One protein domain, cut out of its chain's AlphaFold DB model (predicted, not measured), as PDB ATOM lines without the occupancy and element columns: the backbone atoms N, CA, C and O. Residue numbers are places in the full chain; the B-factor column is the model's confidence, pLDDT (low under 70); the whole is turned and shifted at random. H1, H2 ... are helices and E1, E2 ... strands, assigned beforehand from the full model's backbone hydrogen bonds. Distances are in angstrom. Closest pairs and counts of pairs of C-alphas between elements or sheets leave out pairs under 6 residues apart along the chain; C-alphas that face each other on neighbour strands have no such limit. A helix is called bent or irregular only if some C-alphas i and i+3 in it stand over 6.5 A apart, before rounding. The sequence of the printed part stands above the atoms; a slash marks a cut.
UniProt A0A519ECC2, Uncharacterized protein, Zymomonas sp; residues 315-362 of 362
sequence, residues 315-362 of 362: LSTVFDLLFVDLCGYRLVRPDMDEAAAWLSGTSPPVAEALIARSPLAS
ATOM      1  N   LEU A 315     -33.697  -4.698  13.226       95.88
ATOM      2  CA  LEU A 315     -33.714  -6.099  13.675       95.88
ATOM      3  C   LEU A 315     -32.337  -6.604  14.123       95.88
ATOM      4  O   LEU A 315     -32.265  -7.391  15.059       95.88
ATOM      5  N   SER A 316     -31.249  -6.120  13.515       96.38
ATOM      6  CA  SER A 316     -29.885  -6.459  13.936       96.38
ATOM      7  C   SER A 316     -29.612  -6.089  15.396       96.38
ATOM      8  O   SER A 316     -29.029  -6.880  16.121       96.38
ATOM      9  N   THR A 317     -30.114  -4.940  15.856       96.75
ATOM     10  CA  THR A 317     -29.952  -4.482  17.248       96.75
ATOM     11  C   THR A 317     -30.692  -5.404  18.213       96.75
ATOM     12  O   THR A 317     -30.187  -5.735  19.281       96.75
ATOM     13  N   VAL A 318     -31.890  -5.855  17.831       97.12
ATOM     14  CA  VAL A 318     -32.653  -6.836  18.617       97.12
ATOM     15  C   VAL A 318     -31.945  -8.191  18.614       97.12
ATOM     16  O   VAL A 318     -31.878  -8.853  19.644       97.12
ATOM     17  N   PHE A 319     -31.364  -8.598  17.486       96.62
ATOM     18  CA  PHE A 319     -30.624  -9.854  17.390       96.62
ATOM     19  C   PHE A 319     -29.370  -9.849  18.263       96.62
ATOM     20  O   PHE A 319     -29.099 -10.861  18.900       96.62
ATOM     21  N   ASP A 320     -28.659  -8.726  18.365       95.19
ATOM     22  CA  ASP A 320     -27.486  -8.595  19.240       95.19
ATOM     23  C   ASP A 320     -27.842  -8.773  20.730       95.19
ATOM     24  O   ASP A 320     -27.023  -9.270  21.518       95.19
ATOM     25  N   LEU A 321     -29.076  -8.403  21.107       95.69
ATOM     26  CA  LEU A 321     -29.623  -8.614  22.450       95.69
ATOM     27  C   LEU A 321     -30.026 -10.063  22.702       95.69
ATOM     28  O   LEU A 321     -29.831 -10.528  23.814       95.69
ATOM     29  N   LEU A 322     -30.594 -10.768  21.720       95.81
ATOM     30  CA  LEU A 322     -31.159 -12.113  21.912       95.81
ATOM     31  C   LEU A 322     -30.164 -13.240  21.629       95.81
ATOM     32  O   LEU A 322     -30.235 -14.323  22.211       95.81
ATOM     33  N   PHE A 323     -29.237 -12.997  20.714       95.50
ATOM     34  CA  PHE A 323     -28.380 -14.015  20.141       95.50
ATOM     35  C   PHE A 323     -26.907 -13.652  20.305       95.50
ATOM     36  O   PHE A 323     -26.528 -12.499  20.514       95.50
ATOM     37  N   VAL A 324     -26.056 -14.669  20.229       94.25
ATOM     38  CA  VAL A 324     -24.606 -14.498  20.283       94.25
ATOM     39  C   VAL A 324     -23.930 -15.516  19.378       94.25
ATOM     40  O   VAL A 324     -24.362 -16.667  19.289       94.25
ATOM     41  N   ASP A 325     -22.859 -15.091  18.717       90.50
ATOM     42  CA  ASP A 325     -21.974 -15.980  17.977       90.50
ATOM     43  C   ASP A 325     -20.680 -16.143  18.786       90.50
ATOM     44  O   ASP A 325     -19.904 -15.199  18.938       90.50
ATOM     45  N   LEU A 326     -20.456 -17.333  19.349       85.25
ATOM     46  CA  LEU A 326     -19.311 -17.624  20.215       85.25
ATOM     47  C   LEU A 326     -18.535 -18.818  19.663       85.25
ATOM     48  O   LEU A 326     -19.091 -19.898  19.492       85.25
ATOM     49  N   CYS A 327     -17.243 -18.636  19.383       84.25
ATOM     50  CA  CYS A 327     -16.355 -19.702  18.892       84.25
ATOM     51  C   CYS A 327     -16.897 -20.456  17.654       84.25
ATOM     52  O   CYS A 327     -16.707 -21.661  17.530       84.25
ATOM     53  N   GLY A 328     -17.585 -19.753  16.745       84.00
ATOM     54  CA  GLY A 328     -18.194 -20.340  15.541       84.00
ATOM     55  C   GLY A 328     -19.576 -20.971  15.755       84.00
ATOM     56  O   GLY A 328     -20.203 -21.390  14.781       84.00
ATOM     57  N   TYR A 329     -20.079 -21.000  16.991       85.44
ATOM     58  CA  TYR A 329     -21.431 -21.447  17.315       85.44
ATOM     59  C   TYR A 329     -22.394 -20.266  17.325       85.44
ATOM     60  O   TYR A 329     -22.122 -19.251  17.962       85.44
ATOM     61  N   ARG A 330     -23.535 -20.417  16.649       90.81
ATOM     62  CA  ARG A 330     -24.634 -19.448  16.675       90.81
ATOM     63  C   ARG A 330     -25.625 -19.884  17.740       90.81
ATOM     64  O   ARG A 330     -26.275 -20.911  17.576       90.81
ATOM     65  N   LEU A 331     -25.708 -19.129  18.824       92.25
ATOM     66  CA  LEU A 331     -26.445 -19.504  20.024       92.25
ATOM     67  C   LEU A 331     -27.517 -18.465  20.357       92.25
ATOM     68  O   LEU A 331     -27.458 -17.315  19.905       92.25
ATOM     69  N   VAL A 332     -28.482 -18.896  21.163       93.75
ATOM     70  CA  VAL A 332     -29.381 -18.022  21.921       93.75
ATOM     71  C   VAL A 332     -28.696 -17.690  23.237       93.75
ATOM     72  O   VAL A 332     -28.051 -18.555  23.836       93.75
ATOM     73  N   ARG A 333     -28.775 -16.434  23.674       93.12
ATOM     74  CA  ARG A 333     -28.245 -16.063  24.987       93.12
ATOM     75  C   ARG A 333     -29.112 -16.725  26.068       93.12
ATOM     76  O   ARG A 333     -30.332 -16.596  25.986       93.12
ATOM     77  N   PRO A 334     -28.532 -17.439  27.053       90.25
ATOM     78  CA  PRO A 334     -29.319 -18.226  28.009       90.25
ATOM     79  C   PRO A 334     -30.361 -17.419  28.795       90.25
ATOM     80  O   PRO A 334     -31.450 -17.905  29.065       90.25
ATOM     81  N   ASP A 335     -30.037 -16.176  29.131       90.44
ATOM     82  CA  ASP A 335     -30.900 -15.205  29.809       90.44
ATOM     83  C   ASP A 335     -32.019 -14.642  28.916       90.44
ATOM     84  O   ASP A 335     -32.964 -14.038  29.417       90.44
ATOM     85  N   MET A 336     -31.940 -14.859  27.602       94.44
ATOM     86  CA  MET A 336     -32.882 -14.338  26.610       94.44
ATOM     87  C   MET A 336     -33.705 -15.428  25.928       94.44
ATOM     88  O   MET A 336     -34.542 -15.098  25.091       94.44
ATOM     89  N   ASP A 337     -33.498 -16.700  26.268       93.56
ATOM     90  CA  ASP A 337     -34.136 -17.835  25.596       93.56
ATOM     91  C   ASP A 337     -35.669 -17.743  25.635       93.56
ATOM     92  O   ASP A 337     -36.330 -17.727  24.596       93.56
ATOM     93  N   GLU A 338     -36.241 -17.532  26.823       94.31
ATOM     94  CA  GLU A 338     -37.692 -17.412  26.984       94.31
ATOM     95  C   GLU A 338     -38.251 -16.134  26.332       94.31
ATOM     96  O   GLU A 338     -39.319 -16.154  25.719       94.31
ATOM     97  N   ALA A 339     -37.520 -15.015  26.396       96.75
ATOM     98  CA  ALA A 339     -37.928 -13.774  25.737       96.75
ATOM     99  C   ALA A 339     -37.898 -13.911  24.203       96.75
ATOM    100  O   ALA A 339     -38.807 -13.434  23.519       96.75
ATOM    101  N   ALA A 340     -36.894 -14.603  23.657       96.75
ATOM    102  CA  ALA A 340     -36.803 -14.925  22.238       96.75
ATOM    103  C   ALA A 340     -37.942 -15.860  21.807       96.75
ATOM    104  O   ALA A 340     -38.563 -15.613  20.771       96.75
ATOM    105  N   ALA A 341     -38.275 -16.871  22.616       94.81
ATOM    106  CA  ALA A 341     -39.411 -17.756  22.370       94.81
ATOM    107  C   ALA A 341     -40.734 -16.973  22.330       94.81
ATOM    108  O   ALA A 341     -41.506 -17.101  21.377       94.81
ATOM    109  N   TRP A 342     -40.972 -16.074  23.290       96.50
ATOM    110  CA  TRP A 342     -42.168 -15.227  23.294       96.50
ATOM    111  C   TRP A 342     -42.251 -14.288  22.085       96.50
ATOM    112  O   TRP A 342     -43.336 -14.137  21.507       96.50
ATOM    113  N   LEU A 343     -41.127 -13.676  21.698       97.50
ATOM    114  CA  LEU A 343     -41.045 -12.762  20.557       97.50
ATOM    115  C   LEU A 343     -41.189 -13.496  19.217       97.50
ATOM    116  O   LEU A 343     -41.764 -12.949  18.276       97.50
ATOM    117  N   SER A 344     -40.738 -14.750  19.126       96.69
ATOM    118  CA  SER A 344     -40.888 -15.568  17.916       96.69
ATOM    119  C   SER A 344     -42.354 -15.742  17.494       96.69
ATOM    120  O   SER A 344     -42.655 -15.817  16.305       96.69
ATOM    121  N   GLY A 345     -43.285 -15.713  18.458       93.38
ATOM    122  CA  GLY A 345     -44.722 -15.803  18.195       93.38
ATOM    123  C   GLY A 345     -45.311 -14.600  17.450       93.38
ATOM    124  O   GLY A 345     -46.417 -14.708  16.926       93.38
ATOM    125  N   THR A 346     -44.608 -13.463  17.404       93.50
ATOM    126  CA  THR A 346     -45.061 -12.237  16.718       93.50
ATOM    127  C   THR A 346     -44.073 -11.718  15.672       93.50
ATOM    128  O   THR A 346     -44.465 -10.919  14.826       93.50
ATOM    129  N   SER A 347     -42.822 -12.191  15.682       96.00
ATOM    130  CA  SER A 347     -41.760 -11.755  14.773       96.00
ATOM    131  C   SER A 347     -41.187 -12.935  13.974       96.00
ATOM    132  O   SER A 347     -40.324 -13.661  14.480       96.00
ATOM    133  N   PRO A 348     -41.614 -13.129  12.706       95.75
ATOM    134  CA  PRO A 348     -41.107 -14.204  11.849       95.75
ATOM    135  C   PRO A 348     -39.574 -14.242  11.709       95.75
ATOM    136  O   PRO A 348     -39.010 -15.328  11.831       95.75
ATOM    137  N   PRO A 349     -38.856 -13.106  11.556       96.06
ATOM    138  CA  PRO A 349     -37.393 -13.128  11.502       96.06
ATOM    139  C   PRO A 349     -36.740 -13.664  12.784       96.06
ATOM    140  O   PRO A 349     -35.720 -14.348  12.723       96.06
ATOM    141  N   VAL A 350     -37.321 -13.368  13.953       96.31
ATOM    142  CA  VAL A 350     -36.832 -13.894  15.239       96.31
ATOM    143  C   VAL A 350     -37.104 -15.392  15.333       96.31
ATOM    144  O   VAL A 350     -36.229 -16.126  15.783       96.31
ATOM    145  N   ALA A 351     -38.266 -15.861  14.867       95.44
ATOM    146  CA  ALA A 351     -38.590 -17.285  14.825       95.44
ATOM    147  C   ALA A 351     -37.608 -18.082  13.955       95.44
ATOM    148  O   ALA A 351     -37.076 -19.099  14.398       95.44
ATOM    149  N   GLU A 352     -37.304 -17.593  12.752       94.81
ATOM    150  CA  GLU A 352     -36.315 -18.214  11.862       94.81
ATOM    151  C   GLU A 352     -34.925 -18.279  12.512       94.81
ATOM    152  O   GLU A 352     -34.262 -19.321  12.481       94.81
ATOM    153  N   ALA A 353     -34.491 -17.185  13.145       94.12
ATOM    154  CA  ALA A 353     -33.210 -17.129  13.840       94.12
ATOM    155  C   ALA A 353     -33.161 -18.067  15.056       94.12
ATOM    156  O   ALA A 353     -32.141 -18.726  15.271       94.12
ATOM    157  N   LEU A 354     -34.252 -18.155  15.822       94.00
ATOM    158  CA  LEU A 354     -34.364 -19.030  16.985       94.00
ATOM    159  C   LEU A 354     -34.277 -20.504  16.574       94.00
ATOM    160  O   LEU A 354     -33.430 -21.221  17.100       94.00
ATOM    161  N   ILE A 355     -35.043 -20.927  15.562       91.94
ATOM    162  CA  ILE A 355     -35.015 -22.302  15.027       91.94
ATOM    163  C   ILE A 355     -33.610 -22.678  14.537       91.94
ATOM    164  O   ILE A 355     -33.137 -23.791  14.776       91.94
ATOM    165  N   ALA A 356     -32.912 -21.750  13.878       90.19
ATOM    166  CA  ALA A 356     -31.563 -21.988  13.371       90.19
ATOM    167  C   ALA A 356     -30.497 -22.131  14.477       90.19
ATOM    168  O   ALA A 356     -29.437 -22.708  14.226       90.19
ATOM    169  N   ARG A 357     -30.745 -21.580  15.671       88.81
ATOM    170  CA  ARG A 357     -29.787 -21.501  16.791       88.81
ATOM    171  C   ARG A 357     -30.113 -22.463  17.936       88.81
ATOM    172  O   ARG A 357     -29.209 -22.878  18.653       88.81
ATOM    173  N   SER A 358     -31.384 -22.819  18.099       77.06
ATOM    174  CA  SER A 358     -31.891 -23.733  19.120       77.06
ATOM    175  C   SER A 358     -33.056 -24.557  18.550       77.06
ATOM    176  O   SER A 358     -34.223 -24.239  18.774       77.06
ATOM    177  N   PRO A 359     -32.774 -25.642  17.805       60.72
ATOM    178  CA  PRO A 359     -33.814 -26.454  17.166       60.72
ATOM    179  C   PRO A 359     -34.695 -27.250  18.151       60.72
ATOM    180  O   PRO A 359     -35.584 -27.972  17.711       60.72
ATOM    181  N   LEU A 360     -34.445 -27.146  19.464       55.41
ATOM    182  CA  LEU A 360     -35.228 -27.780  20.535       55.41
ATOM    183  C   LEU A 360     -36.029 -26.774  21.387       55.41
ATOM    184  O   LEU A 360     -36.743 -27.203  22.288       55.41
ATOM    185  N   ALA A 361     -35.918 -25.465  21.129       49.78
ATOM    186  CA  ALA A 361     -36.722 -24.437  21.791       49.78
ATOM    187  C   ALA A 361     -38.039 -24.237  21.022       49.78
ATOM    188  O   ALA A 361     -38.153 -23.348  20.178       49.78
ATOM    189  N   SER A 362     -39.018 -25.111  21.257       39.25
ATOM    190  CA  SER A 362     -40.387 -24.988  20.734       39.25
ATOM    191  C   SER A 362     -41.404 -25.487  21.741       39.25
ATOM    192  O   SER A 362     -41.203 -26.641  22.193       39.25
TER     193      SER A 362
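AT A GLANCE: This is residues 315 to 362 of the 362 residues of an uncharacterized protein of Zymomonas sp (UniProt A0A519ECC2). A hairpin of two helices, H2 and H3, makes the body; H1 packs with its last residue, Leu 322, on H2, and the three helix centres make a triangle. A small hairpin of two strands, E1 and E2, makes one end of the longest axis, and the link between H2 and H3 makes the other. The printed part has 48 residues, with three named helices and two named strands in the order H1, E1, E2, H2, H3; the sheet, E1 - E2, is antiparallel, and the class is mixed, helices and strands. The whole is compact, with a radius of gyration of the C-alphas of 9.6 A, and it spans 30 by 24 by 18 A.

HOW THE PARTS SIT: Start with H1, residues 315 to 322, which runs without a residue between into E1, residues 323 to 326. After two residues comes E2, residues 329 to 332, antiparallel to E1 at 152 degrees; in this hairpin look for N 324 and O 331, 3.0 A apart, and N 331 and O 324, 2.8 A apart, both within hydrogen-bond range. Next is H2, residues 334 to 344, which touches H1; their closest C-alphas, those of Leu 322 and Met 336, are 5.5 A apart. H1 and H2 run opposite ways at a steep tilt of 43 degrees. H3, residues 348 to 357, touches H2 in a helical hairpin, opposite ways at a steep tilt of 39 degrees; the closest C-alphas are those of Ser 344 and Ala 351, 4.2 A apart. H1 and H3 are close but not clearly touching, with the C-alphas of Phe 319 and Val 350 closest at 7.7 A. The closest C-alphas of E2 and H3 are those of Leu 331 and Arg 357, 5.1 A apart, while E1 and H3 are near each other, with 6 pairs of C-alphas within 10 A. Every O i to N i+4 pair is within hydrogen-bond range in H1 and H3, and 5 of 7 are in H2.

IN THESE COORDINATES: Find C-alpha 315 at (-33.714, -6.099, 13.675); from there H1 runs 10.5 A to C-alpha 322. E1 and E2 are each 9.8 A long, and E2 begins at C-alpha 329, (-21.431, -21.447, 17.315). H2 is 15.6 A long and irregular: C-alphas 335 and 338 are 7.7 A apart. H3 runs 14.3 A, ending at C-alpha 357, (-29.787, -21.501, 16.791).

THE WHOLE: The two C-alphas farthest apart are those of Cys 327 and Thr 346, at 29.7 A. The printed part has no cut, and the four links between named elements are tight. Residue 362 is the chain's last. The mean pLDDT of the printed part is 89.6; look at residues 359 to 362 for the values under 70.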